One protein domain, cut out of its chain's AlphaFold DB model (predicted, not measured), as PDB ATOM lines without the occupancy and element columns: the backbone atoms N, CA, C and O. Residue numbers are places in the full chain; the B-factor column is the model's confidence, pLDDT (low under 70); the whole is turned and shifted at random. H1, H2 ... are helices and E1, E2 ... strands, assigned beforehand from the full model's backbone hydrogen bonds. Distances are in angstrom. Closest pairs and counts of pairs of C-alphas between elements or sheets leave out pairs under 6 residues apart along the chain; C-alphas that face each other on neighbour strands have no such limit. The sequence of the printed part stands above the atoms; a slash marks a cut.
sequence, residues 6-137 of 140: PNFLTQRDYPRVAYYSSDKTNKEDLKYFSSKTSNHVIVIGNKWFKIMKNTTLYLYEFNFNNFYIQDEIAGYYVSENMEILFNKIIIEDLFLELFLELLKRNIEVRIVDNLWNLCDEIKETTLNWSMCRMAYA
ATOM      1  N   PRO A   6     148.976 143.695  91.925       84.56
ATOM      2  CA  PRO A   6     148.890 144.365  93.219       84.56
ATOM      3  C   PRO A   6     147.467 144.460  93.788       84.56
ATOM      4  O   PRO A   6     147.278 144.278  94.987       84.56
ATOM      5  N   ASN A   7     146.449 144.639  92.938       87.12
ATOM      6  CA  ASN A   7     145.043 144.752  93.345       87.12
ATOM      7  C   ASN A   7     144.513 143.468  94.014       87.12
ATOM      8  O   ASN A   7     143.455 143.483  94.649       87.12
ATOM      9  N   PHE A   8     145.219 142.343  93.867       84.75
ATOM     10  CA  PHE A   8     144.811 141.023  94.353       84.75
ATOM     11  C   PHE A   8     145.708 140.468  95.450       84.75
ATOM     12  O   PHE A   8     145.388 139.421  96.006       84.75
ATOM     13  N   LEU A   9     146.786 141.164  95.815       81.12
ATOM     14  CA  LEU A   9     147.684 140.731  96.885       81.12
ATOM     15  C   LEU A   9     147.125 141.103  98.271       81.12
ATOM     16  O   LEU A   9     147.793 141.667  99.124       81.12
ATOM     17  N   THR A  10     145.848 140.816  98.490       81.56
ATOM     18  CA  THR A  10     145.157 141.008  99.766       81.56
ATOM     19  C   THR A  10     144.198 139.841  99.973       81.56
ATOM     20  O   THR A  10     143.857 139.126  99.027       81.56
ATOM     21  N   GLN A  11     143.726 139.639 101.202       82.69
ATOM     22  CA  GLN A  11     142.734 138.603 101.469       82.69
ATOM     23  C   GLN A  11     141.471 138.798 100.606       82.69
ATOM     24  O   GLN A  11     141.011 139.919 100.375       82.69
ATOM     25  N   ARG A  12     140.901 137.682 100.133       83.62
ATOM     26  CA  ARG A  12     139.836 137.657  99.117       83.62
ATOM     27  C   ARG A  12     138.662 138.581  99.413       83.62
ATOM     28  O   ARG A  12     138.237 139.254  98.480       83.62
ATOM     29  N   ASP A  13     138.143 138.586 100.637       86.75
ATOM     30  CA  ASP A  13     136.943 139.344 101.025       86.75
ATOM     31  C   ASP A  13     137.258 140.721 101.615       86.75
ATOM     32  O   ASP A  13     136.369 141.418 102.091       86.75
ATOM     33  N   TYR A  14     138.521 141.144 101.566       87.62
ATOM     34  CA  TYR A  14     138.903 142.418 102.142       87.62
ATOM     35  C   TYR A  14     138.682 143.576 101.154       87.62
ATOM     36  O   TYR A  14     139.214 143.526 100.036       87.62
ATOM     37  N   PRO A  15     137.924 144.615 101.540       92.31
ATOM     38  CA  PRO A  15     137.647 145.764 100.691       92.31
ATOM     39  C   PRO A  15     138.909 146.594 100.461       92.31
ATOM     40  O   PRO A  15     139.731 146.770 101.365       92.31
ATOM     41  N   ARG A  16     139.053 147.117  99.248       93.06
ATOM     42  CA  ARG A  16     140.195 147.945  98.850       93.06
ATOM     43  C   ARG A  16     139.869 148.767  97.614       93.06
ATOM     44  O   ARG A  16     139.156 148.309  96.717       93.06
ATOM     45  N   VAL A  17     140.457 149.951  97.571       95.75
ATOM     46  CA  VAL A  17     140.405 150.873  96.439       95.75
ATOM     47  C   VAL A  17     141.784 150.858  95.800       95.75
ATOM     48  O   VAL A  17     142.766 151.197  96.456       95.75
ATOM     49  N   ALA A  18     141.885 150.433  94.547       95.38
ATOM     50  CA  ALA A  18     143.130 150.505  93.793       95.38
ATOM     51  C   ALA A  18     142.943 151.402  92.577       95.38
ATOM     52  O   ALA A  18     141.912 151.327  91.911       95.38
ATOM     53  N   TYR A  19     143.938 152.228  92.274       96.19
ATOM     54  CA  TYR A  19     143.907 153.086  91.097       96.19
ATOM     55  C   TYR A  19     145.304 153.363  90.562       96.19
ATOM     56  O   TYR A  19     146.291 153.320  91.295       96.19
ATOM     57  N   TYR A  20     145.392 153.655  89.272       95.50
ATOM     58  CA  TYR A  20     146.641 154.005  88.620       95.50
ATOM     59  C   TYR A  20     146.423 154.994  87.477       95.50
ATOM     60  O   TYR A  20     145.366 155.027  86.839       95.50
ATOM     61  N   SER A  21     147.451 155.786  87.186       95.06
ATOM     62  CA  SER A  21     147.436 156.713  86.060       95.06
ATOM     63  C   SER A  21     147.849 156.028  84.752       95.06
ATOM     64  O   SER A  21     148.549 155.009  84.713       95.06
ATOM     65  N   SER A  22     147.360 156.573  83.646       92.94
ATOM     66  CA  SER A  22     147.743 156.193  82.285       92.94
ATOM     67  C   SER A  22     147.906 157.440  81.428       92.94
ATOM     68  O   SER A  22     147.618 158.544  81.885       92.94
ATOM     69  N   ASP A  23     148.284 157.270  80.165       92.50
ATOM     70  CA  ASP A  23     148.424 158.383  79.218       92.50
ATOM     71  C   ASP A  23     147.110 159.154  78.983       92.50
ATOM     72  O   ASP A  23     147.123 160.267  78.466       92.50
ATOM     73  N   LYS A  24     145.969 158.573  79.379       94.00
ATOM     74  CA  LYS A  24     144.637 159.190  79.305       94.00
ATOM     75  C   LYS A  24     144.237 159.956  80.572       94.00
ATOM     76  O   LYS A  24     143.162 160.543  80.599       94.00
ATOM     77  N   THR A  25     145.050 159.914  81.626       96.25
ATOM     78  CA  THR A  25     144.730 160.552  82.907       96.25
ATOM     79  C   THR A  25     144.934 162.063  82.828       96.25
ATOM     80  O   THR A  25     145.998 162.548  82.437       96.25
ATOM     81  N   ASN A  26     143.924 162.815  83.258       97.19
ATOM     82  CA  ASN A  26     143.967 164.264  83.367       97.19
ATOM     83  C   ASN A  26     144.941 164.710  84.462       97.19
ATOM     84  O   ASN A  26     145.058 164.095  85.521       97.19
ATOM     85  N   LYS A  27     145.608 165.847  84.236       95.25
ATOM     86  CA  LYS A  27     146.590 166.399  85.186       95.25
ATOM     87  C   LYS A  27     145.997 166.700  86.564       95.25
ATOM     88  O   LYS A  27     146.702 166.565  87.555       95.25
ATOM     89  N   GLU A  28     144.729 167.099  86.626       96.56
ATOM     90  CA  GLU A  28     144.042 167.422  87.882       96.56
ATOM     91  C   GLU A  28     143.897 166.198  88.795       96.56
ATOM     92  O   GLU A  28     144.056 166.317  90.009       96.56
ATOM     93  N   ASP A  29     143.699 165.012  88.217       97.06
ATOM     94  CA  ASP A  29     143.543 163.761  88.965       97.06
ATOM     95  C   ASP A  29     144.876 163.221  89.500       97.06
ATOM     96  O   ASP A  29     144.905 162.376  90.395       97.06
ATOM     97  N   LEU A  30     146.012 163.753  89.034       95.50
ATOM     98  CA  LEU A  30     147.321 163.401  89.588       95.50
ATOM     99  C   LEU A  30     147.484 163.858  91.048       95.50
ATOM    100  O   LEU A  30     148.365 163.353  91.741       95.50
ATOM    101  N   LYS A  31     146.607 164.743  91.550       95.50
ATOM    102  CA  LYS A  31     146.548 165.127  92.972       95.50
ATOM    103  C   LYS A  31     146.318 163.938  93.912       95.50
ATOM    104  O   LYS A  31     146.662 164.017  95.088       95.50
ATOM    105  N   TYR A  32     145.753 162.836  93.409       96.00
ATOM    106  CA  TYR A  32     145.513 161.628  94.196       96.00
ATOM    107  C   TYR A  32     146.770 160.773  94.405       96.00
ATOM    108  O   TYR A  32     146.684 159.755  95.091       96.00
ATOM    109  N   PHE A  33     147.937 161.177  93.895       95.88
ATOM    110  CA  PHE A  33     149.231 160.542  94.163       95.88
ATOM    111  C   PHE A  33     150.066 161.434  95.081       95.88
ATOM    112  O   PHE A  33     150.209 162.631  94.835       95.88
ATOM    113  N   SER A  34     150.627 160.862  96.147       93.12
ATOM    114  CA  SER A  34     151.536 161.595  97.036       93.12
ATOM    115  C   SER A  34     152.975 161.522  96.532       93.12
ATOM    116  O   SER A  34     153.752 162.462  96.707       93.12
ATOM    117  N   SER A  35     153.335 160.418  95.876       88.44
ATOM    118  CA  SER A  35     154.623 160.274  95.201       88.44
ATOM    119  C   SER A  35     154.584 160.827  93.775       88.44
ATOM    120  O   SER A  35     153.664 160.559  93.012       88.44
ATOM    121  N   LYS A  36     155.649 161.537  93.378       85.94
ATOM    122  CA  LYS A  36     155.853 161.977  91.984       85.94
ATOM    123  C   LYS A  36     156.329 160.856  91.059       85.94
ATOM    124  O   LYS A  36     156.333 161.034  89.847       85.94
ATOM    125  N   THR A  37     156.803 159.746  91.622       87.50
ATOM    126  CA  THR A  37     157.367 158.627  90.858       87.50
ATOM    127  C   THR A  37     156.420 157.438  90.798       87.50
ATOM    128  O   THR A  37     156.542 156.620  89.888       87.50
ATOM    129  N   SER A  38     155.500 157.315  91.759       90.38
ATOM    130  CA  SER A  38     154.488 156.262  91.756       90.38
ATOM    131  C   SER A  38     153.336 156.643  90.838       90.38
ATOM    132  O   SER A  38     152.872 157.780  90.840       90.38
ATOM    133  N   ASN A  39     152.858 155.670  90.074       93.06
ATOM    134  CA  ASN A  39     151.687 155.806  89.218       93.06
ATOM    135  C   ASN A  39     150.561 154.850  89.618       93.06
ATOM    136  O   ASN A  39     149.581 154.758  88.888       93.06
ATOM    137  N   HIS A  40     150.682 154.140  90.746       94.56
ATOM    138  CA  HIS A  40     149.707 153.153  91.213       94.56
ATOM    139  C   HIS A  40     149.580 153.249  92.730       94.56
ATOM    140  O   HIS A  40     150.577 153.209  93.446       94.56
ATOM    141  N   VAL A  41     148.346 153.356  93.211       94.44
ATOM    142  CA  VAL A  41     148.008 153.385  94.630       94.44
ATOM    143  C   VAL A  41     147.086 152.225  94.984       94.44
ATOM    144  O   VAL A  41     146.169 151.882  94.233       94.44
ATOM    145  N   ILE A  42     147.308 151.647  96.162       93.12
ATOM    146  CA  ILE A  42     146.374 150.745  96.830       93.12
ATOM    147  C   ILE A  42     146.000 151.341  98.178       93.12
ATOM    148  O   ILE A  42     146.861 151.684  98.988       93.12
ATOM    149  N   VAL A  43     144.698 151.418  98.428       93.50
ATOM    150  CA  VAL A  43     144.123 151.932  99.664       93.50
ATOM    151  C   VAL A  43     143.283 150.861 100.339       93.50
ATOM    152  O   VAL A  43     142.499 150.148  99.711       93.50
ATOM    153  N   ILE A  44     143.470 150.756 101.646       91.31
ATOM    154  CA  ILE A  44     142.975 149.679 102.501       91.31
ATOM    155  C   ILE A  44     142.517 150.248 103.845       91.31
ATOM    156  O   ILE A  44     143.043 151.247 104.332       91.31
ATOM    157  N   GLY A  45     141.544 149.590 104.472       89.81
ATOM    158  CA  GLY A  45     141.065 149.978 105.800       89.81
ATOM    159  C   GLY A  45     142.008 149.536 106.927       89.81
ATOM    160  O   GLY A  45     142.547 148.434 106.875       89.81
ATOM    161  N   ASN A  46     142.142 150.323 107.995       85.62
ATOM    162  CA  ASN A  46     143.032 150.060 109.139       85.62
ATOM    163  C   ASN A  46     142.881 148.669 109.800       85.62
ATOM    164  O   ASN A  46     143.878 148.080 110.223       85.62
ATOM    165  N   LYS A  47     141.671 148.090 109.817       81.12
ATOM    166  CA  LYS A  47     141.399 146.738 110.348       81.12
ATOM    167  C   LYS A  47     142.220 145.648 109.637       81.12
ATOM    168  O   LYS A  47     142.465 144.588 110.212       81.12
ATOM    169  N   TRP A  48     142.702 145.934 108.430       78.94
ATOM    170  CA  TRP A  48     143.468 145.039 107.569       78.94
ATOM    171  C   TRP A  48     144.808 144.674 108.174       78.94
ATOM    172  O   TRP A  48     145.234 143.526 108.086       78.94
ATOM    173  N   PHE A  49     145.453 145.646 108.820       76.44
ATOM    174  CA  PHE A  49     146.817 145.506 109.310       76.44
ATOM    175  C   PHE A  49     146.951 144.295 110.241       76.44
ATOM    176  O   PHE A  49     147.844 143.463 110.085       76.44
ATOM    177  N   LYS A  50     146.005 144.148 111.177       76.25
ATOM    178  CA  LYS A  50     146.000 143.037 112.136       76.25
ATOM    179  C   LYS A  50     145.667 141.695 111.482       76.25
ATOM    180  O   LYS A  50     146.191 140.670 111.908       76.25
ATOM    181  N   ILE A  51     144.792 141.694 110.482       80.94
ATOM    182  CA  ILE A  51     144.340 140.470 109.812       80.94
ATOM    183  C   ILE A  51     145.453 139.923 108.923       80.94
ATOM    184  O   ILE A  51     145.813 138.754 109.042       80.94
ATOM    185  N   MET A  52     146.058 140.774 108.095       79.50
ATOM    186  CA  MET A  52     147.119 140.354 107.187       79.50
ATOM    187  C   MET A  52     148.313 139.738 107.889       79.50
ATOM    188  O   MET A  52     148.838 138.736 107.419       79.50
ATOM    189  N   LYS A  53     148.721 140.328 109.017       81.75
ATOM    190  CA  LYS A  53     149.844 139.827 109.807       81.75
ATOM    191  C   LYS A  53     149.677 138.350 110.193       81.75
ATOM    192  O   LYS A  53     150.661 137.673 110.442       81.75
ATOM    193  N   ASN A  54     148.439 137.862 110.258       83.50
ATOM    194  CA  ASN A  54     148.113 136.500 110.671       83.50
ATOM    195  C   ASN A  54     147.463 135.677 109.542       83.50
ATOM    196  O   ASN A  54     146.789 134.689 109.823       83.50
ATOM    197  N   THR A  55     147.599 136.099 108.280       85.06
ATOM    198  CA  THR A  55     146.953 135.446 107.135       85.06
ATOM    199  C   THR A  55     147.988 134.858 106.188       85.06
ATOM    200  O   THR A  55     148.800 135.587 105.630       85.06
ATOM    201  N   THR A  56     147.879 133.557 105.922       86.94
ATOM    202  CA  THR A  56     148.577 132.901 104.810       86.94
ATOM    203  C   THR A  56     147.782 133.084 103.516       86.94
ATOM    204  O   THR A  56     146.595 132.751 103.461       86.94
ATOM    205  N   LEU A  57     148.422 133.593 102.462       86.94
ATOM    206  CA  LEU A  57     147.818 133.714 101.133       86.94
ATOM    207  C   LEU A  57     148.246 132.542 100.245       86.94
ATOM    208  O   LEU A  57     149.416 132.167 100.200       86.94
ATOM    209  N   TYR A  58     147.292 131.987  99.501       87.75
ATOM    210  CA  TYR A  58     147.546 130.975  98.480       87.75
ATOM    211  C   TYR A  58     147.337 131.593  97.103       87.75
ATOM    212  O   TYR A  58     146.214 131.953  96.746       87.75
ATOM    213  N   LEU A  59     148.420 131.717  96.339       87.25
ATOM    214  CA  LEU A  59     148.378 132.174  94.959       87.25
ATOM    215  C   LEU A  59     148.385 130.958  94.032       87.25
ATOM    216  O   LEU A  59     149.261 130.098  94.107       87.25
ATOM    217  N   TYR A  60     147.379 130.898  93.172       90.06
ATOM    218  CA  TYR A  60     147.151 129.808  92.239       90.06
ATOM    219  C   TYR A  60     147.459 130.281  90.822       90.06
ATOM    220  O   TYR A  60     146.930 131.308  90.393       90.06
ATOM    221  N   GLU A  61     148.297 129.541  90.101       90.25
ATOM    222  CA  GLU A  61     148.644 129.857  88.718       90.25
ATOM    223  C   GLU A  61     148.001 128.856  87.753       90.25
ATOM    224  O   GLU A  61     148.078 127.634  87.930       90.25
ATOM    225  N   PHE A  62     147.369 129.403  86.716       90.94
ATOM    226  CA  PHE A  62     146.649 128.667  85.679       90.94
ATOM    227  C   PHE A  62     147.250 128.956  84.308       90.94
ATOM    228  O   PHE A  62     147.786 130.046  84.073       90.94
ATOM    229  N   ASN A  63     147.149 127.990  83.394       89.88
ATOM    230  CA  ASN A  63     147.549 128.214  82.011       89.88
ATOM    231  C   ASN A  63     146.663 129.313  81.406       89.88
ATOM    232  O   ASN A  63     145.443 129.267  81.509       89.88
ATOM    233  N   PHE A  64     147.284 130.311  80.783       89.12
ATOM    234  CA  PHE A  64     146.578 131.478  80.274       89.12
ATOM    235  C   PHE A  64     145.768 131.212  78.992       89.12
ATOM    236  O   PHE A  64     144.913 132.018  78.653       89.12
ATOM    237  N   ASN A  65     146.001 130.101  78.288       90.94
ATOM    238  CA  ASN A  65     145.487 129.872  76.930       90.94
ATOM    239  C   ASN A  65     143.959 129.987  76.774       90.94
ATOM    240  O   ASN A  65     143.493 130.440  75.734       90.94
ATOM    241  N   ASN A  66     143.192 129.589  77.788       92.12
ATOM    242  CA  ASN A  66     141.725 129.620  77.756       92.12
ATOM    243  C   ASN A  66     141.134 130.894  78.375       92.12
ATOM    244  O   ASN A  66     139.914 131.058  78.408       92.12
ATOM    245  N   PHE A  67     141.980 131.778  78.906       93.50
ATOM    246  CA  PHE A  67     141.532 133.007  79.535       93.50
ATOM    247  C   PHE A  67     141.414 134.128  78.508       93.50
ATOM    248  O   PHE A  67     142.343 134.394  77.746       93.50
ATOM    249  N   TYR A  68     140.313 134.868  78.569       93.44
ATOM    250  CA  TYR A  68     140.138 136.117  77.840       93.44
ATOM    251  C   TYR A  68     139.930 137.292  78.798       93.44
ATOM    252  O   TYR A  68     139.620 137.120  79.980       93.44
ATOM    253  N   ILE A  69     140.188 138.505  78.307       93.25
ATOM    254  CA  ILE A  69     140.076 139.738  79.094       93.25
ATOM    255  C   ILE A  69     138.594 140.080  79.259       93.25
ATOM    256  O   ILE A  69     137.900 140.277  78.266       93.25
ATOM    257  N   GLN A  70     138.136 140.197  80.503       92.94
ATOM    258  CA  GLN A  70     136.840 140.800  80.824       92.94
ATOM    259  C   GLN A  70     136.994 142.301  81.090       92.94
ATOM    260  O   GLN A  70     136.175 143.098  80.646       92.94
ATOM    261  N   ASP A  71     138.043 142.682  81.822       91.19
ATOM    262  CA  ASP A  71     138.342 144.072  82.165       91.19
ATOM    263  C   ASP A  71     139.859 144.232  82.319       91.19
ATOM    264  O   ASP A  71     140.465 143.730  83.269       91.19
ATOM    265  N   GLU A  72     140.493 144.916  81.368       89.88
ATOM    266  CA  GLU A  72     141.938 145.150  81.401       89.88
ATOM    267  C   GLU A  72     142.347 146.090  82.544       89.88
ATOM    268  O   GLU A  72     143.403 145.895  83.151       89.88
ATOM    269  N   ILE A  73     141.495 147.065  82.880       90.94
ATOM    270  CA  ILE A  73     141.756 148.065  83.917       90.94
ATOM    271  C   ILE A  73     141.796 147.400  85.290       90.94
ATOM    272  O   ILE A  73     142.749 147.562  86.056       90.94
ATOM    273  N   ALA A  74     140.789 146.584  85.586       87.19
ATOM    274  CA  ALA A  74     140.756 145.823  86.824       87.19
ATOM    275  C   ALA A  74     141.715 144.618  86.805       87.19
ATOM    276  O   ALA A  74     142.057 144.084  87.863       87.19
ATOM    277  N   GLY A  75     142.182 144.205  85.621       89.12
ATOM    278  CA  GLY A  75     142.986 143.002  85.425       89.12
ATOM    279  C   GLY A  75     142.172 141.715  85.554       89.12
ATOM    280  O   GLY A  75     142.707 140.702  86.009       89.12
ATOM    281  N   TYR A  76     140.889 141.755  85.197       89.88
ATOM    282  CA  TYR A  76     139.994 140.607  85.226       89.88
ATOM    283  C   TYR A  76     140.104 139.802  83.940       89.88
ATOM    284  O   TYR A  76     139.865 140.291  82.834       89.88
ATOM    285  N   TYR A  77     140.438 138.532  84.129       91.19
ATOM    286  CA  TYR A  77     140.466 137.522  83.089       91.19
ATOM    287  C   TYR A  77     139.528 136.399  83.499       91.19
ATOM    288  O   TYR A  77     139.501 136.016  84.672       91.19
ATOM    289  N   VAL A  78     138.797 135.864  82.534       93.12
ATOM    290  CA  VAL A  78     137.842 134.777  82.748       93.12
ATOM    291  C   VAL A  78     138.127 133.638  81.785       93.12
ATOM    292  O   VAL A  78     138.600 133.864  80.677       93.12
ATOM    293  N   SER A  79     137.850 132.420  82.237       94.06
ATOM    294  CA  SER A  79     137.752 131.230  81.397       94.06
ATOM    295  C   SER A  79     136.348 130.664  81.581       94.06
ATOM    296  O   SER A  79     135.800 130.704  82.685       94.06
ATOM    297  N   GLU A  80     135.768 130.151  80.503       94.19
ATOM    298  CA  GLU A  80     134.491 129.425  80.527       94.19
ATOM    299  C   GLU A  80     134.691 127.919  80.748       94.19
ATOM    300  O   GLU A  80     133.727 127.174  80.923       94.19
ATOM    301  N   ASN A  81     135.948 127.469  80.776       92.19
ATOM    302  CA  ASN A  81     136.320 126.079  80.973       92.19
ATOM    303  C   ASN A  81     136.820 125.837  82.400       92.19
ATOM    304  O   ASN A  81     137.286 126.739  83.097       92.19
ATOM    305  N   MET A  82     136.758 124.578  82.834       91.88
ATOM    306  CA  MET A  82     137.448 124.159  84.048       91.88
ATOM    307  C   MET A  82     138.961 124.189  83.807       91.88
ATOM    308  O   MET A  82     139.474 123.454  82.966       91.88
ATOM    309  N   GLU A  83     139.671 125.007  84.581       93.50
ATOM    310  CA  GLU A  83     141.122 125.146  84.478       93.50
ATOM    311  C   GLU A  83     141.850 124.267  85.491       93.50
ATOM    312  O   GLU A  83     141.474 124.178  86.663       93.50
ATOM    313  N   ILE A  84     142.936 123.643  85.038       91.31
ATOM    314  CA  ILE A  84     143.815 122.848  85.892       91.31
ATOM    315  C   ILE A  84     144.916 123.756  86.427       91.31
ATOM    316  O   ILE A  84     145.591 124.472  85.685       91.31
ATOM    317  N   LEU A  85     145.101 123.704  87.741       90.12
ATOM    318  CA  LEU A  85     146.197 124.377  88.409       90.12
ATOM    319  C   LEU A  85     147.532 123.770  87.978       90.12
ATOM    320  O   LEU A  85     147.700 122.555  88.075       90.12
ATOM    321  N   PHE A  86     148.501 124.598  87.593       91.12
ATOM    322  CA  PHE A  86     149.855 124.101  87.325       91.12
ATOM    323  C   PHE A  86     150.870 124.505  88.402       91.12
ATOM    324  O   PHE A  86     151.917 123.871  88.502       91.12
ATOM    325  N   ASN A  87     150.570 125.514  89.230       92.31
ATOM    326  CA  ASN A  87     151.427 125.899  90.349       92.31
ATOM    327  C   ASN A  87     150.639 126.517  91.516       92.31
ATOM    328  O   ASN A  87     149.600 127.150  91.326       92.31
ATOM    329  N   LYS A  88     151.158 126.348  92.736       92.62
ATOM    330  CA  LYS A  88     150.626 126.924  93.975       92.62
ATOM    331  C   LYS A  88     151.763 127.566  94.757       92.62
ATOM    332  O   LYS A  88     152.657 126.868  95.224       92.62
ATOM    333  N   ILE A  89     151.675 128.872  94.974       89.56
ATOM    334  CA  ILE A  89     152.614 129.620  95.808       89.56
ATOM    335  C   ILE A  89     151.943 129.901  97.155       89.56
ATOM    336  O   ILE A  89     150.791 130.338  97.210       89.56
ATOM    337  N   ILE A  90     152.654 129.609  98.243       89.88
ATOM    338  CA  ILE A  90     152.205 129.862  99.614       89.88
ATOM    339  C   ILE A  90     152.969 131.072 100.137       89.88
ATOM    340  O   ILE A  90     154.196 131.081 100.125       89.88
ATOM    341  N   ILE A  91     152.236 132.085 100.582       85.38
ATOM    342  CA  ILE A  91     152.781 133.310 101.163       85.38
ATOM    343  C   ILE A  91     152.393 133.308 102.638       85.38
ATOM    344  O   ILE A  91     151.242 133.577 102.980       85.38
ATOM    345  N   GLU A  92     153.336 132.931 103.499       85.06
ATOM    346  CA  GLU A  92     153.089 132.734 104.933       85.06
ATOM    347  C   GLU A  92     153.024 134.055 105.700       85.06
ATOM    348  O   GLU A  92     152.117 134.239 106.511       85.06
ATOM    349  N   ASP A  93     153.923 134.991 105.388       83.50
ATOM    350  CA  ASP A  93     153.881 136.363 105.890       83.50
ATOM    351  C   ASP A  93     153.373 137.293 104.786       83.50
ATOM    352  O   ASP A  93     154.137 137.955 104.078       83.50
ATOM    353  N   LEU A  94     152.047 137.324 104.624       79.81
ATOM    354  CA  LEU A  94     151.404 138.189 103.639       79.81
ATOM    355  C   LEU A  94     151.785 139.655 103.846       79.81
ATOM    356  O   LEU A  94     151.892 140.388 102.871       79.81
ATOM    357  N   PHE A  95     151.988 140.098 105.087       81.56
ATOM    358  CA  PHE A  95     152.329 141.486 105.350       81.56
ATOM    359  C   PHE A  95     153.708 141.831 104.801       81.56
ATOM    360  O   PHE A  95     153.824 142.751 103.990       81.56
ATOM    361  N   LEU A  96     154.736 141.082 105.186       81.69
ATOM    362  CA  LEU A  96     156.092 141.326 104.710       81.69
ATOM    363  C   LEU A  96     156.183 141.204 103.184       81.69
ATOM    364  O   LEU A  96     156.645 142.129 102.516       81.69
ATOM    365  N   GLU A  97     155.703 140.089 102.636       77.94
ATOM    366  CA  GLU A  97     155.829 139.785 101.209       77.94
ATOM    367  C   GLU A  97     155.044 140.773 100.344       77.94
ATOM    368  O   GLU A  97     155.532 141.223  99.306       77.94
ATOM    369  N   LEU A  98     153.860 141.197 100.803       79.00
ATOM    370  CA  LEU A  98     153.095 142.227 100.116       79.00
ATOM    371  C   LEU A  98     153.868 143.536 100.056       79.00
ATOM    372  O   LEU A  98     154.041 144.087  98.974       79.00
ATOM    373  N   PHE A  99     154.311 144.060 101.200       81.94
ATOM    374  CA  PHE A  99     154.986 145.354 101.214       81.94
ATOM    375  C   PHE A  99     156.284 145.305 100.408       81.94
ATOM    376  O   PHE A  99     156.555 146.245  99.665       81.94
ATOM    377  N   LEU A 100     157.036 144.202 100.455       83.94
ATOM    378  CA  LEU A 100     158.206 144.015  99.596       83.94
ATOM    379  C   LEU A 100     157.837 144.056  98.108       83.94
ATOM    380  O   LEU A 100     158.477 144.780  97.344       83.94
ATOM    381  N   GLU A 101     156.803 143.331  97.680       82.50
ATOM    382  CA  GLU A 101     156.373 143.328  96.280       82.50
ATOM    383  C   GLU A 101     155.804 144.676  95.821       82.50
ATOM    384  O   GLU A 101     156.097 145.115  94.706       82.50
ATOM    385  N   LEU A 102     155.031 145.364  96.664       84.38
ATOM    386  CA  LEU A 102     154.485 146.688  96.360       84.38
ATOM    387  C   LEU A 102     155.596 147.743  96.266       84.38
ATOM    388  O   LEU A 102     155.612 148.530  95.319       84.38
ATOM    389  N   LEU A 103     156.573 147.712  97.178       84.12
ATOM    390  CA  LEU A 103     157.719 148.625  97.164       84.12
ATOM    391  C   LEU A 103     158.616 148.403  95.942       84.12
ATOM    392  O   LEU A 103     158.966 149.373  95.270       84.12
ATOM    393  N   LYS A 104     158.929 147.147  95.586       86.94
ATOM    394  CA  LYS A 104     159.680 146.824  94.352       86.94
ATOM    395  C   LYS A 104     159.002 147.376  93.094       86.94
ATOM    396  O   LYS A 104     159.676 147.685  92.116       86.94
ATOM    397  N   ARG A 105     157.672 147.482  93.112       86.19
ATOM    398  CA  ARG A 105     156.847 147.982  92.002       86.19
ATOM    399  C   ARG A 105     156.576 149.482  92.075       86.19
ATOM    400  O   ARG A 105     155.859 149.993  91.221       86.19
ATOM    401  N   ASN A 106     157.141 150.174  93.065       90.12
ATOM    402  CA  ASN A 106     156.912 151.591  93.326       90.12
ATOM    403  C   ASN A 106     155.420 151.933  93.506       90.12
ATOM    404  O   ASN A 106     154.924 152.912  92.949       90.12
ATOM    405  N   ILE A 107     154.694 151.096  94.252       90.94
ATOM    406  CA  ILE A 107     153.261 151.258  94.522       90.94
ATOM    407  C   ILE A 107     153.077 151.986  95.844       90.94
ATOM    408  O   ILE A 107     153.648 151.604  96.867       90.94
ATOM    409  N   GLU A 108     152.252 153.023  95.825       92.62
ATOM    410  CA  GLU A 108     151.867 153.741  97.030       92.62
ATOM    411  C   GLU A 108     150.815 152.938  97.807       92.62
ATOM    412  O   GLU A 108     149.811 152.492  97.250       92.62
ATOM    413  N   VAL A 109     151.033 152.755  99.107       90.25
ATOM    414  CA  VAL A 109     150.106 152.030  99.983       90.25
ATOM    415  C   VAL A 109     149.553 152.992 101.020       90.25
ATOM    416  O   VAL A 109     150.318 153.591 101.775       90.25
ATOM    417  N   ARG A 110     148.225 153.127 101.078       91.62
ATOM    418  CA  ARG A 110     147.541 153.993 102.046       91.62
ATOM    419  C   ARG A 110     146.649 153.187 102.966       91.62
ATOM    420  O   ARG A 110     145.881 152.343 102.515       91.62
ATOM    421  N   ILE A 111     146.707 153.515 104.249       90.50
ATOM    422  CA  ILE A 111     145.819 152.963 105.265       90.50
ATOM    423  C   ILE A 111     144.877 154.073 105.711       90.50
ATOM    424  O   ILE A 111     145.335 155.117 106.169       90.50
ATOM    425  N   VAL A 112     143.577 153.837 105.578       91.88
ATOM    426  CA  VAL A 112     142.518 154.785 105.943       91.88
ATOM    427  C   VAL A 112     141.560 154.155 106.950       91.88
ATOM    428  O   VAL A 112     141.530 152.938 107.140       91.88
ATOM    429  N   ASP A 113     140.786 154.979 107.637       89.69
ATOM    430  CA  ASP A 113     139.693 154.552 108.511       89.69
ATOM    431  C   ASP A 113     138.426 154.197 107.720       89.69
ATOM    432  O   ASP A 113     137.743 153.233 108.072       89.69
ATOM    433  N   ASN A 114     138.169 154.904 106.615       91.25
ATOM    434  CA  ASN A 114     137.023 154.693 105.738       91.25
ATOM    435  C   ASN A 114     137.427 154.658 104.250       91.25
ATOM    436  O   ASN A 114     138.166 155.512 103.771       91.25
ATOM    437  N   LEU A 115     136.931 153.657 103.511       94.56
ATOM    438  CA  LEU A 115     137.215 153.483 102.081       94.56
ATOM    439  C   LEU A 115     136.175 154.125 101.152       94.56
ATOM    440  O   LEU A 115     136.484 154.333  99.983       94.56
ATOM    441  N   TRP A 116     134.954 154.382 101.623       95.25
ATOM    442  CA  TRP A 116     133.834 154.818 100.786       95.25
ATOM    443  C   TRP A 116     134.044 156.214 100.214       95.25
ATOM    444  O   TRP A 116     133.922 156.366  99.004       95.25
ATOM    445  N   ASN A 117     134.479 157.178 101.030       93.00
ATOM    446  CA  ASN A 117     134.712 158.548 100.560       93.00
ATOM    447  C   ASN A 117     135.716 158.580  99.402       93.00
ATOM    448  O   ASN A 117     135.425 159.106  98.332       93.00
ATOM    449  N   LEU A 118     136.854 157.897  99.561       95.38
ATOM    450  CA  LEU A 118     137.840 157.798  98.487       95.38
ATOM    451  C   LEU A 118     137.327 156.984  97.289       95.38
ATOM    452  O   LEU A 118     137.632 157.307  96.147       95.38
ATOM    453  N   CYS A 119     136.574 155.908  97.527       96.62
ATOM    454  CA  CYS A 119     135.981 155.101  96.462       96.62
ATOM    455  C   CYS A 119     135.086 155.956  95.560       96.62
ATOM    456  O   CYS A 119     135.184 155.861  94.339       96.62
ATOM    457  N   ASP A 120     134.240 156.792  96.154       96.19
ATOM    458  CA  ASP A 120     133.313 157.637  95.414       96.19
ATOM    459  C   ASP A 120     134.041 158.790  94.715       96.19
ATOM    460  O   ASP A 120     133.794 159.021  93.537       96.19
ATOM    461  N   GLU A 121     135.035 159.408  95.359       96.69
ATOM    462  CA  GLU A 121     135.893 160.409  94.712       96.69
ATOM    463  C   GLU A 121     136.633 159.855  93.486       96.69
ATOM    464  O   GLU A 121     136.645 160.492  92.435       96.69
ATOM    465  N   ILE A 122     137.245 158.669  93.594       97.81
ATOM    466  CA  ILE A 122     138.058 158.081  92.516       97.81
ATOM    467  C   ILE A 122     137.203 157.669  91.312       97.81
ATOM    468  O   ILE A 122     137.681 157.762  90.179       97.81
ATOM    469  N   LYS A 123     135.946 157.250  91.511       96.94
ATOM    470  CA  LYS A 123     135.039 156.900  90.398       96.94
ATOM    471  C   LYS A 123     134.769 158.071  89.458       96.94
ATOM    472  O   LYS A 123     134.587 157.839  88.268       96.94
ATOM    473  N   GLU A 124     134.788 159.291  89.983       97.81
ATOM    474  CA  GLU A 124     134.541 160.520  89.222       97.81
ATOM    475  C   GLU A 124     135.799 161.051  88.509       97.81
ATOM    476  O   GLU A 124     135.758 162.082  87.840       97.81
ATOM    477  N   THR A 125     136.935 160.359  88.639       97.69
ATOM    478  CA  THR A 125     138.208 160.749  88.014       97.69
ATOM    479  C   THR A 125     138.439 160.057  86.672       97.69
ATOM    480  O   THR A 125     137.782 159.087  86.302       97.69
ATOM    481  N   THR A 126     139.473 160.502  85.963       97.50
ATOM    482  CA  THR A 126     140.018 159.837  84.766       97.50
ATOM    483  C   THR A 126     141.063 158.757  85.080       97.50
ATOM    484  O   THR A 126     141.814 158.315  84.200       97.50
ATOM    485  N   LEU A 127     141.172 158.343  86.345       97.31
ATOM    486  CA  LEU A 127     142.071 157.272  86.754       97.31
ATOM    487  C   LEU A 127     141.491 155.918  86.364       97.31
ATOM    488  O   LEU A 127     140.288 155.686  86.413       97.31
ATOM    489  N   ASN A 128     142.379 154.988  86.037       96.50
ATOM    490  CA  ASN A 128     141.987 153.593  85.934       96.50
ATOM    491  C   ASN A 128     141.883 153.037  87.349       96.50
ATOM    492  O   ASN A 128     142.836 153.169  88.121       96.50
ATOM    493  N   TRP A 129     140.761 152.417  87.697       96.06
ATOM    494  CA  TRP A 129     140.514 151.968  89.061       96.06
ATOM    495  C   TRP A 129     139.916 150.567  89.137       96.06
ATOM    496  O   TRP A 129     139.305 150.054  88.206       96.06
ATOM    497  N   SER A 130     140.095 149.944  90.296       94.81
ATOM    498  CA  SER A 130     139.509 148.662  90.663       94.81
ATOM    499  C   SER A 130     138.983 148.754  92.093       94.81
ATOM    500  O   SER A 130     139.753 148.826  93.055       94.81
ATOM    501  N   MET A 131     137.654 148.750  92.227       95.00
ATOM    502  CA  MET A 131     136.969 148.735  93.520       95.00
ATOM    503  C   MET A 131     136.697 147.291  93.919       95.00
ATOM    504  O   MET A 131     135.689 146.684  93.554       95.00
ATOM    505  N   CYS A 132     137.632 146.706  94.654       92.19
ATOM    506  CA  CYS A 132     137.549 145.310  95.039       92.19
ATOM    507  C   CYS A 132     136.774 145.177  96.352       92.19
ATOM    508  O   CYS A 132     137.149 145.762  97.366       92.19
ATOM    509  N   ARG A 133     135.727 144.338  96.351       92.31
ATOM    510  CA  ARG A 133     135.061 143.839  97.573       92.31
ATOM    511  C   ARG A 133     134.490 144.925  98.489       92.31
ATOM    512  O   ARG A 133     134.284 144.675  99.670       92.31
ATOM    513  N   MET A 134     134.159 146.093  97.939       93.75
ATOM    514  CA  MET A 134     133.629 147.234  98.697       93.75
ATOM    515  C   MET A 134     132.373 146.906  99.514       93.75
ATOM    516  O   MET A 134     132.167 147.505 100.557       93.75
ATOM    517  N   ALA A 135     131.582 145.899  99.127       93.00
ATOM    518  CA  ALA A 135     130.445 145.422  99.921       93.00
ATOM    519  C   ALA A 135     130.812 144.962 101.352       93.00
ATOM    520  O   ALA A 135     129.944 144.953 102.219       93.00
ATOM    521  N   TYR A 136     132.077 144.605 101.608       90.88
ATOM    522  CA  TYR A 136     132.588 144.253 102.938       90.88
ATOM    523  C   TYR A 136     133.191 145.446 103.701       90.88
ATOM    524  O   TYR A 136     133.625 145.290 104.844       90.88
ATOM    525  N   ALA A 137     133.251 146.636 103.093       90.75
ATOM    526  CA  ALA A 137     133.705 147.842 103.775       90.75
ATOM    527  C   ALA A 137     132.668 148.284 104.818       90.75
ATOM    528  O   ALA A 137     131.480 148.365 104.487       90.75
TER     529      ALA A 137
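Overview. This is residues 6 to 137 of the 140 residues of an uncharacterized protein of Clostridium argentinense CDC 2741 (UniProt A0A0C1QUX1). A four-stranded sheet, E7 E2 E1 E8, with H4 over one face, makes one lobe; a ribbon of two strands, E3 and E6, stands off from it, joined through H2 and H3, and past the far tip of this ribbon the small hairpin E4 E5 folds back, giving the whole a hooked outline. H1 lies at the other end of the long axis. The 132 printed residues hold four named helices and eight named strands, in the order E1 H1 E2 H2 E3 E4 E5 E6 H3 E7 H4 E8, class mixed. The large sheet is mixed, the two small ones antiparallel; the whole is compact, with a radius of gyration of the C-alphas of 15.6 A and spans of 44 by 34 by 30 A.

Arrangement. Start at E1, residues 16 to 20, and E2, residues 40 to 45, the inner strands: they are antiparallel, with N 19 and O 41 3.0 A apart. E8, residues 128 to 132, is antiparallel to E1, with N 18 and O 130 at 3.1 A. E7, residues 108 to 112, is parallel to E2, with N 110 and O 42 at 2.9 A. H4, residues 116 to 123, is on this sheet at a height of 8.5 A, over E1, and runs along it, only just, at 28 degrees on the local plane; the closest C-alphas are those of Val 17 and Cys 119, 6.1 A. E7, H4 and E8 form a split strand-helix-strand unit, two strands running the same way with E2 and E1 between them, its crossover right-handed. H1, residues 27 to 32, H2, residues 47 to 52, and H3, residues 94 to 104, each only graze the sheet. H2 and H3 only just touch, with 3 pairs of C-alphas within 8 A, Met 52 and Phe 95 closest at 5.6 A, about perpendicular at 83 degrees. E3, residues 57 to 62, and E6, residues 85 to 91, are antiparallel, with N 59 and O 89 at 2.9 A. E4, residues 68 to 71, and E5, residues 76 to 78, form a hairpin, with N 70 and O 76 at 2.9 A; both are apart from E8. Every O i to N i+4 pair is within hydrogen-bond range in H3 and H4, but 1 of 2 in H2 and 0 of 2 in H1, where 3 of 3 O i to N i+3 pairs are.

Along the chain. Find C-alpha 16 at (140.195, 147.945, 98.850), where E1 begins; E2 measures 17.2 A. E3 measures 16.3 A, and E6 runs 16.9 A from C-alpha 85 at (146.197, 124.377, 88.409). H3 measures 15.1 A, H4 10.7 A; E8 ends at C-alpha 132, (137.549, 145.310, 95.039).

Size, cuts and confidence. The C-alphas farthest apart, of Glu 28 and Ile 84, are 44.6 A apart. The printed part has no cut and no long link. Its mean pLDDT is 90.2, and no printed residue is under 70.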